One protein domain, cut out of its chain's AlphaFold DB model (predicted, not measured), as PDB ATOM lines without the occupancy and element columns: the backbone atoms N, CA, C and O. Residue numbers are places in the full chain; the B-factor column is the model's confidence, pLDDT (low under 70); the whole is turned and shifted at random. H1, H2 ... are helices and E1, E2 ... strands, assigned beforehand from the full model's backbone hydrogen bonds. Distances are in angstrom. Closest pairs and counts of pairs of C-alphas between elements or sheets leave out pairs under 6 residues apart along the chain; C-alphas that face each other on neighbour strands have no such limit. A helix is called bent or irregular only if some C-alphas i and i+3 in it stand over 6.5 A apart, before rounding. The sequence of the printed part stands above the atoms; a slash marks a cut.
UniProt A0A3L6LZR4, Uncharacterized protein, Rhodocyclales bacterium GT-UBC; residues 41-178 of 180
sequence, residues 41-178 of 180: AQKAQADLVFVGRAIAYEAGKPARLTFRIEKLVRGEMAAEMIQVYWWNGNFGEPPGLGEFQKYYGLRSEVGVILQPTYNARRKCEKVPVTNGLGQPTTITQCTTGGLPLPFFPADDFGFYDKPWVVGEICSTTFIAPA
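This is residues 41 to 178 of the 180 residues of an uncharacterized protein of Rhodocyclales bacterium GT-UBC (UniProt A0A3L6LZR4). What does the model look like? A strongly twisted five-stranded antiparallel sheet, in the order E3 E2 E1 E4 E7, folds back on itself into a body, with H2 packed on E1 and E7. From that body, by way of H3, the hairpin of E5 and E6 reaches away as a long arm that makes much of the length. What are its make-up and size? The printed part has 138 residues, with three named helices and seven named strands in the order H1 E1 E2 E3 H2 E4 H3 E5 E6 E7, class mixed. It is compact by its radius of gyration of the C-alphas, 15.8 A, yet elongated in outline, spanning 51 by 31 by 24 A.

Where do the first elements run? H1, residues 41 to 45, begins at C-alpha 41 (132.572, 92.902, 48.707). E1, residues 48 to 58, is 21.5 A long and bends by 94 degrees at residue 51; E2, residues 63 to 74, is 23.5 A long and bends by 101 degrees at residue 71. E3 is residues 81 to 86, H2 residues 97 to 104 and E4 residues 108 to 113. What follows? H3 is residues 115 to 121, E5 residues 122 to 130 at 24.1 A, and E6 residues 136 to 144 at 25.8 A. E7, residues 175 to 177, ends at C-alpha 177 (126.071, 77.686, 58.218).

How is the large sheet joined? E1, E2 and E3 form a meander, each strand the antiparallel neighbour of the one before, with N 53 and O 68 at 2.9 A and N 84 and O 65 at 2.8 A. N 50 and O 110 are 2.9 A apart between E1 and E4, and N 109 and O 176 are 2.8 A apart between E4 and E7. It is a folded sheet, bent back into two leaves: E3 and E2 face E4 and E7, with E1 as the hinge. Where are the helices? H2 is on the sheet at a height of 7.5 A, with Tyr 57 and Leu 97 the closest C-alphas of E1 and H2, 4.9 A apart; H1 is on the same face. H3 is not on this sheet, and in the three helices every O i to N i+4 pair is within hydrogen-bond range. How is the arm built? E5 and E6 are an antiparallel hairpin, with N 125 and O 141 at 2.8 A. The closest C-alphas of H3 and E6 are those of Arg 121 and Thr 144, 5.0 A apart.

How far does it reach? The two C-alphas farthest apart, those of Lys 71 and Gly 134, are 51.7 A apart, and the printed part has no cut. Which link is long? The link from E6 to E7, residues 145 to 174, is long; its residues 164 to 165 pair antiparallel with residues 112 to 113 of E4. Where is confidence low? The mean pLDDT of the printed part is 76.1, and 38 residues are under 70, among them 88 to 93, 139 to 161 and 167 to 173.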
ATOM      1  N   ALA A  41     133.256  91.637  48.957       70.81
ATOM      2  CA  ALA A  41     132.572  92.902  48.707       70.81
ATOM      3  C   ALA A  41     131.311  93.071  49.574       70.81
ATOM      4  O   ALA A  41     131.066  94.153  50.104       70.81
ATOM      5  N   GLN A  42     130.532  92.008  49.776       67.19
ATOM      6  CA  GLN A  42     129.348  92.055  50.635       67.19
ATOM      7  C   GLN A  42     129.742  92.065  52.116       67.19
ATOM      8  O   GLN A  42     129.151  92.808  52.902       67.19
ATOM      9  N   LYS A  43     130.778  91.310  52.514       73.00
ATOM     10  CA  LYS A  43     131.321  91.414  53.877       73.00
ATOM     11  C   LYS A  43     131.743  92.851  54.150       73.00
ATOM     12  O   LYS A  43     131.396  93.376  55.199       73.00
ATOM     13  N   ALA A  44     132.413  93.527  53.209       76.56
ATOM     14  CA  ALA A  44     132.781  94.947  53.301       76.56
ATOM     15  C   ALA A  44     131.584  95.876  53.582       76.56
ATOM     16  O   ALA A  44     131.759  96.897  54.246       76.56
ATOM     17  N   GLN A  45     130.372  95.504  53.173       74.75
ATOM     18  CA  GLN A  45     129.178  96.325  53.357       74.75
ATOM     19  C   GLN A  45     128.501  96.165  54.727       74.75
ATOM     20  O   GLN A  45     127.802  97.099  55.120       74.75
ATOM     21  N   ALA A  46     128.715  95.052  55.435       82.25
ATOM     22  CA  ALA A  46     128.097  94.754  56.730       82.25
ATOM     23  C   ALA A  46     128.769  95.518  57.883       82.25
ATOM     24  O   ALA A  46     129.961  95.361  58.105       82.25
ATOM     25  N   ASP A  47     128.061  96.295  58.690       86.88
ATOM     26  CA  ASP A  47     128.684  96.931  59.867       86.88
ATOM     27  C   ASP A  47     129.182  95.898  60.885       86.88
ATOM     28  O   ASP A  47     130.196  96.092  61.557       86.88
ATOM     29  N   LEU A  48     128.483  94.766  60.938       90.25
ATOM     30  CA  LEU A  48     128.700  93.681  61.875       90.25
ATOM     31  C   LEU A  48     128.744  92.355  61.117       90.25
ATOM     32  O   LEU A  48     127.885  92.104  60.274       90.25
ATOM     33  N   VAL A  49     129.694  91.484  61.453       90.50
ATOM     34  CA  VAL A  49     129.663  90.064  61.068       90.50
ATOM     35  C   VAL A  49     129.882  89.235  62.319       90.50
ATOM     36  O   VAL A  49     130.824  89.477  63.077       90.50
ATOM     37  N   PHE A  50     129.025  88.254  62.553       92.69
ATOM     38  CA  PHE A  50     129.116  87.398  63.727       92.69
ATOM     39  C   PHE A  50     128.725  85.963  63.405       92.69
ATOM     40  O   PHE A  50     127.980  85.697  62.469       92.69
ATOM     41  N   VAL A  51     129.206  85.047  64.238       92.88
ATOM     42  CA  VAL A  51     128.701  83.682  64.332       92.88
ATOM     43  C   VAL A  51     127.790  83.604  65.548       92.88
ATOM     44  O   VAL A  51     128.168  84.004  66.655       92.88
ATOM     45  N   GLY A  52     126.578  83.103  65.350       94.00
ATOM     46  CA  GLY A  52     125.586  83.006  66.410       94.00
ATOM     47  C   GLY A  52     124.561  81.912  66.168       94.00
ATOM     48  O   GLY A  52     124.503  81.289  65.109       94.00
ATOM     49  N   ARG A  53     123.730  81.685  67.179       95.12
ATOM     50  CA  ARG A  53     122.618  80.737  67.137       95.12
ATOM     51  C   ARG A  53     121.309  81.495  67.047       95.12
ATOM     52  O   ARG A  53     121.039  82.337  67.903       95.12
ATOM     53  N   ALA A  54     120.480  81.167  66.062       92.81
ATOM     54  CA  ALA A  54     119.107  81.653  66.039       92.81
ATOM     55  C   ALA A  54     118.340  81.040  67.220       92.81
ATOM     56  O   ALA A  54     118.291  79.815  67.365       92.81
ATOM     57  N   ILE A  55     117.768  81.895  68.065       95.56
ATOM     58  CA  ILE A  55     117.008  81.513  69.265       95.56
ATOM     59  C   ILE A  55     115.528  81.881  69.166       95.56
ATOM     60  O   ILE A  55     114.717  81.312  69.889       95.56
ATOM     61  N   ALA A  56     115.171  82.805  68.272       93.94
ATOM     62  CA  ALA A  56     113.786  83.119  67.959       93.94
ATOM     63  C   ALA A  56     113.637  83.454  66.476       93.94
ATOM     64  O   ALA A  56     114.529  84.043  65.861       93.94
ATOM     65  N   TYR A  57     112.489  83.066  65.937       90.38
ATOM     66  CA  TYR A  57     112.092  83.297  64.563       90.38
ATOM     67  C   TYR A  57     110.625  83.699  64.551       90.38
ATOM     68  O   TYR A  57     109.781  82.948  65.042       90.38
ATOM     69  N   GLU A  58     110.328  84.841  63.955       89.12
ATOM     70  CA  GLU A  58     108.962  85.269  63.689       89.12
ATOM     71  C   GLU A  58     108.800  85.465  62.189       89.12
ATOM     72  O   GLU A  58     109.444  86.326  61.582       89.12
ATOM     73  N   ALA A  59     107.952  84.620  61.601       83.00
ATOM     74  CA  ALA A  59     107.568  84.727  60.205       83.00
ATOM     75  C   ALA A  59     106.825  86.045  59.969       83.00
ATOM     76  O   ALA A  59     106.071  86.512  60.824       83.00
ATOM     77  N   GLY A  60     107.005  86.624  58.791       78.06
ATOM     78  CA  GLY A  60     106.423  87.906  58.444       78.06
ATOM     79  C   GLY A  60     107.216  88.548  57.326       78.06
ATOM     80  O   GLY A  60     108.294  88.090  56.982       78.06
ATOM     81  N   LYS A  61     106.689  89.635  56.778       74.19
ATOM     82  CA  LYS A  61     107.329  90.380  55.699       74.19
ATOM     83  C   LYS A  61     107.568  91.814  56.165       74.19
ATOM     84  O   LYS A  61     106.654  92.627  56.032       74.19
ATOM     85  N   PRO A  62     108.756  92.143  56.712       76.12
ATOM     86  CA  PRO A  62     109.951  91.298  56.896       76.12
ATOM     87  C   PRO A  62     109.860  90.308  58.069       76.12
ATOM     88  O   PRO A  62     109.145  90.541  59.045       76.12
ATOM     89  N   ALA A  63     110.647  89.236  57.991       82.38
ATOM     90  CA  ALA A  63     110.798  88.260  59.058       82.38
ATOM     91  C   ALA A  63     111.745  88.813  60.124       82.38
ATOM     92  O   ALA A  63     112.670  89.584  59.831       82.38
ATOM     93  N   ARG A  64     111.537  88.391  61.370       89.31
ATOM     94  CA  ARG A  64     112.338  88.834  62.512       89.31
ATOM     95  C   ARG A  64     113.098  87.664  63.106       89.31
ATOM     96  O   ARG A  64     112.517  86.660  63.513       89.31
ATOM     97  N   LEU A  65     114.414  87.817  63.175       90.75
ATOM     98  CA  LEU A  65     115.335  86.824  63.707       90.75
ATOM     99  C   LEU A  65     115.984  87.369  64.968       90.75
ATOM    100  O   LEU A  65     116.450  88.506  64.986       90.75
ATOM    101  N   THR A  66     116.063  86.549  66.008       95.31
ATOM    102  CA  THR A  66     116.887  86.861  67.179       95.31
ATOM    103  C   THR A  66     118.013  85.852  67.270       95.31
ATOM    104  O   THR A  66     117.768  84.643  67.318       95.31
ATOM    105  N   PHE A  67     119.241  86.355  67.320       95.62
ATOM    106  CA  PHE A  67     120.441  85.551  67.481       95.62
ATOM    107  C   PHE A  67     121.047  85.773  68.858       95.62
ATOM    108  O   PHE A  67     121.165  86.911  69.307       95.62
ATOM    109  N   ARG A  68     121.498  84.687  69.487       96.44
ATOM    110  CA  ARG A  68     122.549  84.749  70.504       96.44
ATOM    111  C   ARG A  68     123.889  84.738  69.785       96.44
ATOM    112  O   ARG A  68     124.177  83.795  69.047       96.44
ATOM    113  N   ILE A  69     124.686  85.772  69.992       94.69
ATOM    114  CA  ILE A  69     126.020  85.880  69.414       94.69
ATOM    115  C   ILE A  69     126.977  85.020  70.226       94.69
ATOM    116  O   ILE A  69     127.029  85.103  71.448       94.69
ATOM    117  N   GLU A  70     127.727  84.175  69.530       94.19
ATOM    118  CA  GLU A  70     128.735  83.306  70.139       94.19
ATOM    119  C   GLU A  70     130.152  83.810  69.836       94.19
ATOM    120  O   GLU A  70     131.055  83.649  70.653       94.19
ATOM    121  N   LYS A  71     130.357  84.425  68.665       92.75
ATOM    122  CA  LYS A  71     131.638  85.010  68.264       92.75
ATOM    123  C   LYS A  71     131.424  86.210  67.353       92.75
ATOM    124  O   LYS A  71     130.715  86.117  66.354       92.75
ATOM    125  N   LEU A  72     132.119  87.301  67.647       92.94
ATOM    126  CA  LEU A  72     132.220  88.441  66.748       92.94
ATOM    127  C   LEU A  72     133.334  88.195  65.724       92.94
ATOM    128  O   LEU A  72     134.468  87.901  66.099       92.94
ATOM    129  N   VAL A  73     133.005  88.274  64.438       90.00
ATOM    130  CA  VAL A  73     133.979  88.179  63.335       90.00
ATOM    131  C   VAL A  73     134.429  89.579  62.926       90.00
ATOM    132  O   VAL A  73     135.601  89.788  62.620       90.00
ATOM    133  N   ARG A  74     133.505  90.547  62.945       89.62
ATOM    134  CA  ARG A  74     133.753  91.947  62.603       89.62
ATOM    135  C   ARG A  74     132.749  92.881  63.272       89.62
ATOM    136  O   ARG A  74     131.582  92.528  63.431       89.62
ATOM    137  N   GLY A  75     133.202  94.104  63.531       88.06
ATOM    138  CA  GLY A  75     132.410  95.180  64.115       88.06
ATOM    139  C   GLY A  75     132.569  95.209  65.627       88.06
ATOM    140  O   GLY A  75     133.399  94.494  66.184       88.06
ATOM    141  N   GLU A  76     131.760  96.033  66.278       87.06
ATOM    142  CA  GLU A  76     131.672  96.107  67.733       87.06
ATOM    143  C   GLU A  76     130.218  95.944  68.153       87.06
ATOM    144  O   GLU A  76     129.302  96.451  67.501       87.06
ATOM    145  N   MET A  77     129.995  95.219  69.246       84.69
ATOM    146  CA  MET A  77     128.663  95.015  69.789       84.69
ATOM    147  C   MET A  77     128.747  94.730  71.280       84.69
ATOM    148  O   MET A  77     129.454  93.821  71.705       84.69
ATOM    149  N   ALA A  78     128.008  95.510  72.063       78.19
ATOM    150  CA  ALA A  78     127.962  95.361  73.515       78.19
ATOM    151  C   ALA A  78     126.958  94.290  73.981       78.19
ATOM    152  O   ALA A  78     127.029  93.832  75.115       78.19
ATOM    153  N   ALA A  79     126.006  93.911  73.126       87.19
ATOM    154  CA  ALA A  79     124.952  92.964  73.463       87.19
ATOM    155  C   ALA A  79     125.310  91.534  73.032       87.19
ATOM    156  O   ALA A  79     125.776  91.306  71.920       87.19
ATOM    157  N   GLU A  80     125.007  90.555  73.885       91.00
ATOM    158  CA  GLU A  80     125.148  89.121  73.573       91.00
ATOM    159  C   GLU A  80     124.040  88.599  72.646       91.00
ATOM    160  O   GLU A  80     124.091  87.468  72.159       91.00
ATOM    161  N   MET A  81     123.006  89.409  72.413       95.00
ATOM    162  CA  MET A  81     121.891  89.092  71.533       95.00
ATOM    163  C   MET A  81     121.623  90.242  70.575       95.00
ATOM    164  O   MET A  81     121.713  91.410  70.951       95.00
ATOM    165  N   ILE A  82     121.235  89.899  69.352       93.56
ATOM    166  CA  ILE A  82     120.820  90.867  68.343       93.56
ATOM    167  C   ILE A  82     119.531  90.407  67.684       93.56
ATOM    168  O   ILE A  82     119.370  89.240  67.317       93.56
ATOM    169  N   GLN A  83     118.613  91.353  67.533       93.62
ATOM    170  CA  GLN A  83     117.438  91.195  66.701       93.62
ATOM    171  C   GLN A  83     117.714  91.828  65.342       93.62
ATOM    172  O   GLN A  83     118.126  92.986  65.262       93.62
ATOM    173  N   VAL A  84     117.487  91.060  64.283       89.62
ATOM    174  CA  VAL A  84     117.716  91.484  62.905       89.62
ATOM    175  C   VAL A  84     116.481  91.211  62.065       89.62
ATOM    176  O   VAL A  84     115.729  90.262  62.306       89.62
ATOM    177  N   TYR A  85     116.297  92.056  61.065       85.75
ATOM    178  CA  TYR A  85     115.224  91.945  60.099       85.75
ATOM    179  C   TYR A  85     115.751  91.337  58.811       85.75
ATOM    180  O   TYR A  85     116.880  91.592  58.379       85.75
ATOM    181  N   TRP A  86     114.923  90.486  58.224       78.62
ATOM    182  CA  TRP A  86     115.293  89.656  57.098       78.62
ATOM    183  C   TRP A  86     114.153  89.584  56.091       78.62
ATOM    184  O   TRP A  86     112.981  89.540  56.453       78.62
ATOM    185  N   TRP A  87     114.506  89.567  54.809       71.88
ATOM    186  CA  TRP A  87     113.561  89.372  53.722       71.88
ATOM    187  C   TRP A  87     114.087  88.293  52.787       71.88
ATOM    188  O   TRP A  87     115.126  88.469  52.147       71.88
ATOM    189  N   ASN A  88     113.359  87.185  52.681       65.31
ATOM    190  CA  ASN A  88     113.703  86.125  51.743       65.31
ATOM    191  C   ASN A  88     112.895  86.286  50.454       65.31
ATOM    192  O   ASN A  88     111.751  85.843  50.365       65.31
ATOM    193  N   GLY A  89     113.486  86.933  49.449       51.84
ATOM    194  CA  GLY A  89     112.806  87.191  48.177       51.84
ATOM    195  C   GLY A  89     112.509  85.936  47.349       51.84
ATOM    196  O   GLY A  89     111.528  85.933  46.612       51.84
ATOM    197  N   ASN A  90     113.311  84.867  47.484       50.56
ATOM    198  CA  ASN A  90     113.347  83.795  46.478       50.56
ATOM    199  C   ASN A  90     113.159  82.365  47.005       50.56
ATOM    200  O   ASN A  90     112.949  81.468  46.190       50.56
ATOM    201  N   PHE A  91     113.214  82.113  48.318       52.78
ATOM    202  CA  PHE A  91     113.187  80.736  48.849       52.78
ATOM    203  C   PHE A  91     112.010  80.415  49.768       52.78
ATOM    204  O   PHE A  91     111.933  79.311  50.299       52.78
ATOM    205  N   GLY A  92     111.071  81.352  49.914       58.12
ATOM    206  CA  GLY A  92     110.051  81.265  50.949       58.12
ATOM    207  C   GLY A  92     110.670  81.474  52.331       58.12
ATOM    208  O   GLY A  92     111.777  81.033  52.639       58.12
ATOM    209  N   GLU A  93     109.972  82.207  53.181       67.31
ATOM    210  CA  GLU A  93     110.371  82.337  54.576       67.31
ATOM    211  C   GLU A  93     110.143  80.987  55.277       67.31
ATOM    212  O   GLU A  93     109.052  80.422  55.149       67.31
ATOM    213  N   PRO A  94     111.135  80.442  56.009       71.19
ATOM    214  CA  PRO A  94     110.918  79.354  56.940       71.19
ATOM    215  C   PRO A  94     109.668  79.632  57.781       71.19
ATOM    216  O   PRO A  94     109.474  80.759  58.237       71.19
ATOM    217  N   PRO A  95     108.808  78.634  58.023       74.06
ATOM    218  CA  PRO A  95     107.609  78.840  58.832       74.06
ATOM    219  C   PRO A  95     107.926  79.012  60.325       74.06
ATOM    220  O   PRO A  95     107.053  79.387  61.101       74.06
ATOM    221  N   GLY A  96     109.158  78.718  60.752       85.94
ATOM    222  CA  GLY A  96     109.545  78.752  62.154       85.94
ATOM    223  C   GLY A  96     111.031  78.491  62.379       85.94
ATOM    224  O   GLY A  96     111.781  78.170  61.456       85.94
ATOM    225  N   LEU A  97     111.439  78.581  63.648       89.56
ATOM    226  CA  LEU A  97     112.838  78.471  64.066       89.56
ATOM    227  C   LEU A  97     113.479  77.126  63.693       89.56
ATOM    228  O   LEU A  97     114.627  77.103  63.261       89.56
ATOM    229  N   GLY A  98     112.748  76.016  63.838       88.31
ATOM    230  CA  GLY A  98     113.273  74.683  63.520       88.31
ATOM    231  C   GLY A  98     113.605  74.520  62.034       88.31
ATOM    232  O   GLY A  98     114.679  74.032  61.689       88.31
ATOM    233  N   GLU A  99     112.728  75.001  61.148       85.62
ATOM    234  CA  GLU A  99     113.007  75.010  59.707       85.62
ATOM    235  C   GLU A  99     114.147  75.978  59.379       85.62
ATOM    236  O   GLU A  99     115.059  75.610  58.645       85.62
ATOM    237  N   PHE A 100     114.187  77.167  59.993       85.81
ATOM    238  CA  PHE A 100     115.320  78.084  59.834       85.81
ATOM    239  C   PHE A 100     116.656  77.395  60.162       85.81
ATOM    240  O   PHE A 100     117.582  77.417  59.354       85.81
ATOM    241  N   GLN A 101     116.749  76.723  61.311       88.50
ATOM    242  CA  GLN A 101     117.967  76.026  61.740       88.50
ATOM    243  C   GLN A 101     118.323  74.834  60.839       88.50
ATOM    244  O   GLN A 101     119.501  74.519  60.672       88.50
ATOM    245  N   LYS A 102     117.333  74.179  60.228       85.44
ATOM    246  CA  LYS A 102     117.555  73.113  59.242       85.44
ATOM    247  C   LYS A 102     118.154  73.649  57.939       85.44
ATOM    248  O   LYS A 102     119.018  72.992  57.366       85.44
ATOM    249  N   TYR A 103     117.725  74.830  57.489       78.38
ATOM    250  CA  TYR A 103     118.240  75.465  56.269       78.38
ATOM    251  C   TYR A 103     119.599  76.148  56.469       78.38
ATOM    252  O   TYR A 103     120.474  76.039  55.610       78.38
ATOM    253  N   TYR A 104     119.784  76.841  57.593       81.19
ATOM    254  CA  TYR A 104     120.931  77.727  57.831       81.19
ATOM    255  C   TYR A 104     121.909  77.223  58.902       81.19
ATOM    256  O   TYR A 104     122.897  77.894  59.206       81.19
ATOM    257  N   GLY A 105     121.651  76.041  59.461       85.56
ATOM    258  CA  GLY A 105     122.428  75.449  60.543       85.56
ATOM    259  C   GLY A 105     122.016  75.945  61.933       85.56
ATOM    260  O   GLY A 105     121.383  76.984  62.107       85.56
ATOM    261  N   LEU A 106     122.415  75.186  62.960       88.19
ATOM    262  CA  LEU A 106     122.254  75.585  64.366       88.19
ATOM    263  C   LEU A 106     123.137  76.783  64.731       88.19
ATOM    264  O   LEU A 106     122.792  77.569  65.611       88.19
ATOM    265  N   ARG A 107     124.292  76.894  64.075       91.19
ATOM    266  CA  ARG A 107     125.217  78.020  64.173       91.19
ATOM    267  C   ARG A 107     125.318  78.626  62.787       91.19
ATOM    268  O   ARG A 107     125.605  77.900  61.833       91.19
ATOM    269  N   SER A 108     125.102  79.926  62.690       89.00
ATOM    270  CA  SER A 108     125.115  80.648  61.426       89.00
ATOM    271  C   SER A 108     126.069  81.827  61.512       89.00
ATOM    272  O   SER A 108     126.116  82.522  62.529       89.00
ATOM    273  N   GLU A 109     126.822  82.051  60.443       89.19
ATOM    274  CA  GLU A 109     127.491  83.320  60.196       89.19
ATOM    275  C   GLU A 109     126.488  84.284  59.558       89.19
ATOM    276  O   GLU A 109     125.800  83.937  58.591       89.19
ATOM    277  N   VAL A 110     126.376  85.475  60.139       88.31
ATOM    278  CA  VAL A 110     125.396  86.495  59.772       88.31
ATOM    279  C   VAL A 110     126.105  87.833  59.677       88.31
ATOM    280  O   VAL A 110     126.864  88.207  60.574       88.31
ATOM    281  N   GLY A 111     125.828  88.581  58.614       88.38
ATOM    282  CA  GLY A 111     126.265  89.968  58.504       88.38
ATOM    283  C   GLY A 111     125.094  90.918  58.420       88.38
ATOM    284  O   GLY A 111     124.083  90.658  57.761       88.38
ATOM    285  N   VAL A 112     125.257  92.021  59.134       87.88
ATOM    286  CA  VAL A 112     124.189  92.949  59.466       87.88
ATOM    287  C   VAL A 112     124.622  94.363  59.129       87.88
ATOM    288  O   VAL A 112     125.760  94.753  59.386       87.88
ATOM    289  N   ILE A 113     123.693  95.135  58.579       84.75
ATOM    290  CA  ILE A 113     123.794  96.588  58.464       84.75
ATOM    291  C   ILE A 113     122.972  97.207  59.591       84.75
ATOM    292  O   ILE A 113     121.804  96.867  59.792       84.75
ATOM    293  N   LEU A 114     123.600  98.109  60.333       86.50
ATOM    294  CA  LEU A 114     123.005  98.877  61.413       86.50
ATOM    295  C   LEU A 114     122.352 100.149  60.868       86.50
ATOM    296  O   LEU A 114     122.703 100.668  59.807       86.50
ATOM    297  N   GLN A 115     121.419 100.691  61.649       80.44
ATOM    298  CA  GLN A 115     120.644 101.879  61.297       80.44
ATOM    299  C   GLN A 115     121.486 103.076  60.802       80.44
ATOM    300  O   GLN A 115     121.082 103.684  59.809       80.44
ATOM    301  N   PRO A 116     122.620 103.464  61.425       80.94
ATOM    302  CA  PRO A 116     123.368 104.636  60.965       80.94
ATOM    303  C   PRO A 116     123.873 104.478  59.527       80.94
ATOM    304  O   PRO A 116     123.663 105.356  58.691       80.94
ATOM    305  N   THR A 117     124.467 103.325  59.217       78.19
ATOM    306  CA  THR A 117     124.960 102.999  57.875       78.19
ATOM    307  C   THR A 117     123.817 102.818  56.889       78.19
ATOM    308  O   THR A 117     123.908 103.292  55.754       78.19
ATOM    309  N   TYR A 118     122.726 102.186  57.326       74.06
ATOM    310  CA  TYR A 118     121.498 102.067  56.549       74.06
ATOM    311  C   TYR A 118     121.006 103.447  56.094       74.06
ATOM    312  O   TYR A 118     120.885 103.708  54.899       74.06
ATOM    313  N   ASN A 119     120.807 104.366  57.040       74.25
ATOM    314  CA  ASN A 119     120.311 105.713  56.770       74.25
ATOM    315  C   ASN A 119     121.275 106.534  55.912       74.25
ATOM    316  O   ASN A 119     120.826 107.255  55.025       74.25
ATOM    317  N   ALA A 120     122.584 106.406  56.138       75.12
ATOM    318  CA  ALA A 120     123.598 107.129  55.373       75.12
ATOM    319  C   ALA A 120     123.681 106.674  53.906       75.12
ATOM    320  O   ALA A 120     124.021 107.464  53.027       75.12
ATOM    321  N   ARG A 121     123.394 105.397  53.629       72.88
ATOM    322  CA  ARG A 121     123.490 104.812  52.281       72.88
ATOM    323  C   ARG A 121     122.157 104.787  51.534       72.88
ATOM    324  O   ARG A 121     122.161 104.549  50.323       72.88
ATOM    325  N   ARG A 122     121.043 105.028  52.230       74.12
ATOM    326  CA  ARG A 122     119.697 105.037  51.659       74.12
ATOM    327  C   ARG A 122     119.499 106.242  50.737       74.12
ATOM    328  O   ARG A 122     119.619 107.391  51.150       74.12
ATOM    329  N   LYS A 123     119.106 105.973  49.498       73.31
ATOM    330  CA  LYS A 123     118.648 106.953  48.512       73.31
ATOM    331  C   LYS A 123     117.213 106.629  48.144       73.31
ATOM    332  O   LYS A 123     116.950 105.541  47.642       73.31
ATOM    333  N   CYS A 124     116.300 107.553  48.410       73.50
ATOM    334  CA  CYS A 124     114.889 107.389  48.090       73.50
ATOM    335  C   CYS A 124     114.498 108.315  46.942       73.50
ATOM    336  O   CYS A 124     114.837 109.498  46.960       73.50
ATOM    337  N   GLU A 125     113.766 107.782  45.974       74.56
ATOM    338  CA  GLU A 125     113.220 108.519  44.842       74.56
ATOM    339  C   GLU A 125     111.718 108.268  44.714       74.56
ATOM    340  O   GLU A 125     111.205 107.222  45.105       74.56
ATOM    341  N   LYS A 126     110.992 109.258  44.195       78.25
ATOM    342  CA  LYS A 126     109.564 109.124  43.916       78.25
ATOM    343  C   LYS A 126     109.394 108.585  42.505       78.25
ATOM    344  O   LYS A 126     109.767 109.255  41.546       78.25
ATOM    345  N   VAL A 127     108.816 107.398  42.391       74.44
ATOM    346  CA  VAL A 127     108.651 106.690  41.125       74.44
ATOM    347  C   VAL A 127     107.178 106.700  40.730       74.44
ATOM    348  O   VAL A 127     106.327 106.310  41.538       74.44
ATOM    349  N   PRO A 128     106.846 107.163  39.513       80.69
ATOM    350  CA  PRO A 128     105.488 107.078  39.007       80.69
ATOM    351  C   PRO A 128     105.130 105.611  38.758       80.69
ATOM    352  O   PRO A 128     105.857 104.890  38.076       80.69
ATOM    353  N   VAL A 129     103.999 105.170  39.301       77.06
ATOM    354  CA  VAL A 129     103.457 103.825  39.073       77.06
ATOM    355  C   VAL A 129     101.965 103.905  38.799       77.06
ATOM    356  O   VAL A 129     101.309 104.889  39.126       77.06
ATOM    357  N   THR A 130     101.416 102.854  38.210       73.88
ATOM    358  CA  THR A 130      99.978 102.731  37.984       73.88
ATOM    359  C   THR A 130      99.410 101.766  39.017       73.88
ATOM    360  O   THR A 130      99.907 100.648  39.150       73.88
ATOM    361  N   ASN A 131      98.400 102.188  39.781       76.00
ATOM    362  CA  ASN A 131      97.769 101.321  40.781       76.00
ATOM    363  C   ASN A 131      96.889 100.235  40.122       76.00
ATOM    364  O   ASN A 131      96.663 100.240  38.912       76.00
ATOM    365  N   GLY A 132      96.339  99.314  40.922       53.84
ATOM    366  CA  GLY A 132      95.457  98.242  40.428       53.84
ATOM    367  C   GLY A 132      94.147  98.716  39.775       53.84
ATOM    368  O   GLY A 132      93.437  97.905  39.191       53.84
ATOM    369  N   LEU A 133      93.836 100.014  39.852       75.06
ATOM    370  CA  LEU A 133      92.686 100.659  39.210       75.06
ATOM    371  C   LEU A 133      93.075 101.406  37.922       75.06
ATOM    372  O   LEU A 133      92.246 102.109  37.349       75.06
ATOM    373  N   GLY A 134      94.327 101.293  37.468       77.12
ATOM    374  CA  GLY A 134      94.799 101.968  36.258       77.12
ATOM    375  C   GLY A 134      95.116 103.456  36.443       77.12
ATOM    376  O   GLY A 134      95.365 104.147  35.458       77.12
ATOM    377  N   GLN A 135      95.114 103.971  37.675       80.62
ATOM    378  CA  GLN A 135      95.359 105.388  37.951       80.62
ATOM    379  C   GLN A 135      96.853 105.663  38.182       80.62
ATOM    380  O   GLN A 135      97.502 104.890  38.899       80.62
ATOM    381  N   PRO A 136      97.398 106.773  37.644       85.12
ATOM    382  CA  PRO A 136      98.739 107.227  37.985       85.12
ATOM    383  C   PRO A 136      98.824 107.554  39.475       85.12
ATOM    384  O   PRO A 136      98.012 108.303  40.014       85.12
ATOM    385  N   THR A 137      99.834 107.014  40.134       82.81
ATOM    386  CA  THR A 137     100.211 107.340  41.505       82.81
ATOM    387  C   THR A 137     101.731 107.440  41.591       82.81
ATOM    388  O   THR A 137     102.449 107.260  40.605       82.81
ATOM    389  N   THR A 138     102.249 107.789  42.757       74.69
ATOM    390  CA  THR A 138     103.685 107.860  43.005       74.69
ATOM    391  C   THR A 138     103.996 107.062  44.253       74.69
ATOM    392  O   THR A 138     103.335 107.234  45.274       74.69
ATOM    393  N   ILE A 139     105.004 106.201  44.175       64.50
ATOM    394  CA  ILE A 139     105.539 105.489  45.335       64.50
ATOM    395  C   ILE A 139     106.942 105.998  45.625       64.50
ATOM    396  O   ILE A 139     107.679 106.368  44.714       64.50
ATOM    397  N   THR A 140     107.330 106.016  46.891       64.38
ATOM    398  CA  THR A 140     108.719 106.281  47.257       64.38
ATOM    399  C   THR A 140     109.485 104.964  47.215       64.38
ATOM    400  O   THR A 140     109.205 104.078  48.017       64.38
ATOM    401  N   GLN A 141     110.441 104.839  46.296       64.31
ATOM    402  CA  GLN A 141     111.346 103.701  46.174       64.31
ATOM    403  C   GLN A 141     112.690 104.052  46.815       64.31
ATOM    404  O   GLN A 141     113.321 105.036  46.438       64.31
ATOM    405  N   CYS A 142     113.151 103.248  47.773       65.06
ATOM    406  CA  CYS A 142     114.441 103.446  48.433       65.06
ATOM    407  C   CYS A 142     115.453 102.359  48.044       65.06
ATOM    408  O   CYS A 142     115.150 101.170  48.083       65.06
ATOM    409  N   THR A 143     116.679 102.767  47.720       62.78
ATOM    410  CA  THR A 143     117.831 101.900  47.425       62.78
ATOM    411  C   THR A 143     118.953 102.163  48.426       62.78
ATOM    412  O   THR A 143     119.044 103.265  48.959       62.78
ATOM    413  N   THR A 144     119.823 101.185  48.691       60.84
ATOM    414  CA  THR A 144     120.964 101.373  49.607       60.84
ATOM    415  C   THR A 144     122.242 100.854  48.969       60.84
ATOM    416  O   THR A 144     122.473  99.654  48.943       60.84
ATOM    417  N   GLY A 145     123.088 101.751  48.450       52.00
ATOM    418  CA  GLY A 145     124.473 101.436  48.059       52.00
ATOM    419  C   GLY A 145     124.694 100.201  47.163       52.00
ATOM    420  O   GLY A 145     125.733  99.565  47.297       52.00
ATOM    421  N   GLY A 146     123.748  99.838  46.288       50.03
ATOM    422  CA  GLY A 146     123.853  98.654  45.418       50.03
ATOM    423  C   GLY A 146     123.382  97.332  46.042       50.03
ATOM    424  O   GLY A 146     123.335  96.323  45.345       50.03
ATOM    425  N   LEU A 147     122.971  97.336  47.311       49.31
ATOM    426  CA  LEU A 147     122.212  96.243  47.910       49.31
ATOM    427  C   LEU A 147     120.725  96.464  47.603       49.31
ATOM    428  O   LEU A 147     120.206  97.558  47.874       49.31
ATOM    429  N   PRO A 148     120.010  95.475  47.046       44.38
ATOM    430  CA  PRO A 148     118.566  95.557  46.985       44.38
ATOM    431  C   PRO A 148     118.052  95.543  48.413       44.38
ATOM    432  O   PRO A 148     118.195  94.581  49.167       44.38
ATOM    433  N   LEU A 149     117.406  96.629  48.783       49.25
ATOM    434  CA  LEU A 149     116.394  96.500  49.799       49.25
ATOM    435  C   LEU A 149     115.167  95.865  49.157       49.25
ATOM    436  O   LEU A 149     114.973  95.994  47.941       49.25
ATOM    437  N   PRO A 150     114.324  95.197  49.954       44.28
ATOM    438  CA  PRO A 150     112.989  94.886  49.492       44.28
ATOM    439  C   PRO A 150     112.355  96.175  48.973       44.28
ATOM    440  O   PRO A 150     112.540  97.257  49.537       44.28
ATOM    441  N   PHE A 151     111.663  96.051  47.851       43.53
ATOM    442  CA  PHE A 151     110.943  97.137  47.211       43.53
ATOM    443  C   PHE A 151     109.829  97.586  48.167       43.53
ATOM    444  O   PHE A 151     108.757  96.989  48.201       43.53
ATOM    445  N   PHE A 152     110.107  98.575  49.014       52.31
ATOM    446  CA  PHE A 152     109.127  99.108  49.952       52.31
ATOM    447  C   PHE A 152     108.579 100.431  49.421       52.31
ATOM    448  O   PHE A 152     109.385 101.281  49.036       52.31
ATOM    449  N   PRO A 153     107.256 100.662  49.469       42.69
ATOM    450  CA  PRO A 153     106.758 102.022  49.602       42.69
ATOM    451  C   PRO A 153     107.290 102.569  50.936       42.69
ATOM    452  O   PRO A 153     107.125 101.928  51.974       42.69
ATOM    453  N   ALA A 154     107.986 103.708  50.903       43.12
ATOM    454  CA  ALA A 154     108.759 104.238  52.037       43.12
ATOM    455  C   ALA A 154     107.969 104.567  53.321       43.12
ATOM    456  O   ALA A 154     108.566 105.007  54.305       43.12
ATOM    457  N   ASP A 155     106.657 104.348  53.326       45.41
ATOM    458  CA  ASP A 155     105.748 104.975  54.276       45.41
ATOM    459  C   ASP A 155     105.090 103.962  55.240       45.41
ATOM    460  O   ASP A 155     104.618 104.365  56.298       45.41
ATOM    461  N   ASP A 156     105.120 102.651  54.954       45.25
ATOM    462  CA  ASP A 156     104.209 101.703  55.630       45.25
ATOM    463  C   ASP A 156     104.791 100.876  56.784       45.25
ATOM    464  O   ASP A 156     104.034 100.240  57.514       45.25
ATOM    465  N   PHE A 157     106.111 100.847  56.993       53.25
ATOM    466  CA  PHE A 157     106.666  99.735  57.775       53.25
ATOM    467  C   PHE A 157     107.562 100.074  58.963       53.25
ATOM    468  O   PHE A 157     107.813  99.190  59.768       53.25
ATOM    469  N   GLY A 158     108.022 101.315  59.150       59.53
ATOM    470  CA  GLY A 158     108.725 101.694  60.391       59.53
ATOM    471  C   GLY A 158     109.930 100.810  60.773       59.53
ATOM    472  O   GLY A 158     110.322 100.802  61.933       59.53
ATOM    473  N   PHE A 159     110.503 100.052  59.830       64.50
ATOM    474  CA  PHE A 159     111.597  99.097  60.073       64.50
ATOM    475  C   PHE A 159     112.964  99.633  59.621       64.50
ATOM    476  O   PHE A 159     113.978  98.939  59.690       64.50
ATOM    477  N   TYR A 160     113.011 100.876  59.141       64.06
ATOM    478  CA  TYR A 160     114.231 101.534  58.660       64.06
ATOM    479  C   TYR A 160     115.219 101.882  59.775       64.06
ATOM    480  O   TYR A 160     116.388 102.152  59.514       64.06
ATOM    481  N   ASP A 161     114.753 101.883  61.020       69.88
ATOM    482  CA  ASP A 161     115.555 102.103  62.217       69.88
ATOM    483  C   ASP A 161     116.139 100.806  62.798       69.88
ATOM    484  O   ASP A 161     116.797 100.839  63.837       69.88
ATOM    485  N   LYS A 162     115.899  99.654  62.160       81.19
ATOM    486  CA  LYS A 162     116.283  98.346  62.696       81.19
ATOM    487  C   LYS A 162     117.544  97.784  62.030       81.19
ATOM    488  O   LYS A 162     117.859  98.165  60.905       81.19
ATOM    489  N   PRO A 163     118.272  96.866  62.690       86.00
ATOM    490  CA  PRO A 163     119.354  96.116  62.057       86.00
ATOM    491  C   PRO A 163     118.826  95.159  60.979       86.00
ATOM    492  O   PRO A 163     117.857  94.436  61.218       86.00
ATOM    493  N   TRP A 164     119.485  95.104  59.821       84.00
ATOM    494  CA  TRP A 164     119.075  94.276  58.678       84.00
ATOM    495  C   TRP A 164     120.147  93.280  58.267       84.00
ATOM    496  O   TRP A 164     121.322  93.632  58.191       84.00
ATOM    497  N   VAL A 165     119.738  92.058  57.926       84.00
ATOM    498  CA  VAL A 165     120.622  91.085  57.270       84.00
ATOM    499  C   VAL A 165     120.988  91.594  55.871       84.00
ATOM    500  O   VAL A 165     120.113  91.998  55.106       84.00
ATOM    501  N   VAL A 166     122.276  91.563  55.522       77.25
ATOM    502  CA  VAL A 166     122.770  91.936  54.180       77.25
ATOM    503  C   VAL A 166     122.211  90.977  53.121       77.25
ATOM    504  O   VAL A 166     122.208  89.774  53.353       77.25
ATOM    505  N   GLY A 167     121.773  91.456  51.950       68.56
ATOM    506  CA  GLY A 167     121.293  90.592  50.854       68.56
ATOM    507  C   GLY A 167     121.498  91.178  49.454       68.56
ATOM    508  O   GLY A 167     121.659  92.382  49.325       68.56
ATOM    509  N   GLU A 168     121.515  90.336  48.411       55.59
ATOM    510  CA  GLU A 168     121.825  90.717  47.012       55.59
ATOM    511  C   GLU A 168     120.648  90.614  46.017       55.59
ATOM    512  O   GLU A 168     119.620  90.005  46.317       55.59
ATOM    513  N   ILE A 169     120.797  91.211  44.810       48.75
ATOM    514  CA  ILE A 169     119.741  91.325  43.755       48.75
ATOM    515  C   ILE A 169     119.318  89.943  43.239       48.75
ATOM    516  O   ILE A 169     118.181  89.755  42.815       48.75
ATOM    517  N   CYS A 170     120.192  88.949  43.414       47.59
ATOM    518  CA  CYS A 170     119.927  87.533  43.171       47.59
ATOM    519  C   CYS A 170     119.707  86.710  44.463       47.59
ATOM    520  O   CYS A 170     119.904  85.498  44.468       47.59
ATOM    521  N   SER A 171     119.207  87.343  45.532       50.03
ATOM    522  CA  SER A 171     118.522  86.762  46.709       50.03
ATOM    523  C   SER A 171     119.294  85.981  47.764       50.03
ATOM    524  O   SER A 171     118.677  85.445  48.686       50.03
ATOM    525  N   THR A 172     120.616  85.929  47.705       57.50
ATOM    526  CA  THR A 172     121.377  85.351  48.810       57.50
ATOM    527  C   THR A 172     121.503  86.393  49.918       57.50
ATOM    528  O   THR A 172     122.246  87.367  49.827       57.50
ATOM    529  N   THR A 173     120.699  86.232  50.967       67.44
ATOM    530  CA  THR A 173     120.907  86.941  52.232       67.44
ATOM    531  C   THR A 173     122.087  86.327  52.965       67.44
ATOM    532  O   THR A 173     122.264  85.108  52.902       67.44
ATOM    533  N   PHE A 174     122.869  87.131  53.687       75.62
ATOM    534  CA  PHE A 174     123.999  86.633  54.456       75.62
ATOM    535  C   PHE A 174     123.553  85.912  55.713       75.62
ATOM    536  O   PHE A 174     123.595  86.440  56.824       75.62
ATOM    537  N   ILE A 175     123.140  84.678  55.506       78.50
ATOM    538  CA  ILE A 175     122.977  83.691  56.546       78.50
ATOM    539  C   ILE A 175     123.558  82.418  55.954       78.50
ATOM    540  O   ILE A 175     123.012  81.855  55.002       78.50
ATOM    541  N   ALA A 176     124.694  81.994  56.484       79.94
ATOM    542  CA  ALA A 176     125.357  80.771  56.064       79.94
ATOM    543  C   ALA A 176     125.606  79.892  57.291       79.94
ATOM    544  O   ALA A 176     125.849  80.434  58.371       79.94
ATOM    545  N   PRO A 177     125.577  78.557  57.161       77.19
ATOM    546  CA  PRO A 177     126.071  77.686  58.218       77.19
ATOM    547  C   PRO A 177     127.493  78.094  58.610       77.19
ATOM    548  O   PRO A 177     128.339  78.316  57.741       77.19
ATOM    549  N   ALA A 178     127.758  78.206  59.910       73.00
ATOM    550  CA  ALA A 178     129.108  78.467  60.385       73.00
ATOM    551  C   ALA A 178     130.008  77.277  60.022       73.00
ATOM    552  O   ALA A 178     129.636  76.123  60.253       73.00
TER     553      ALA A 178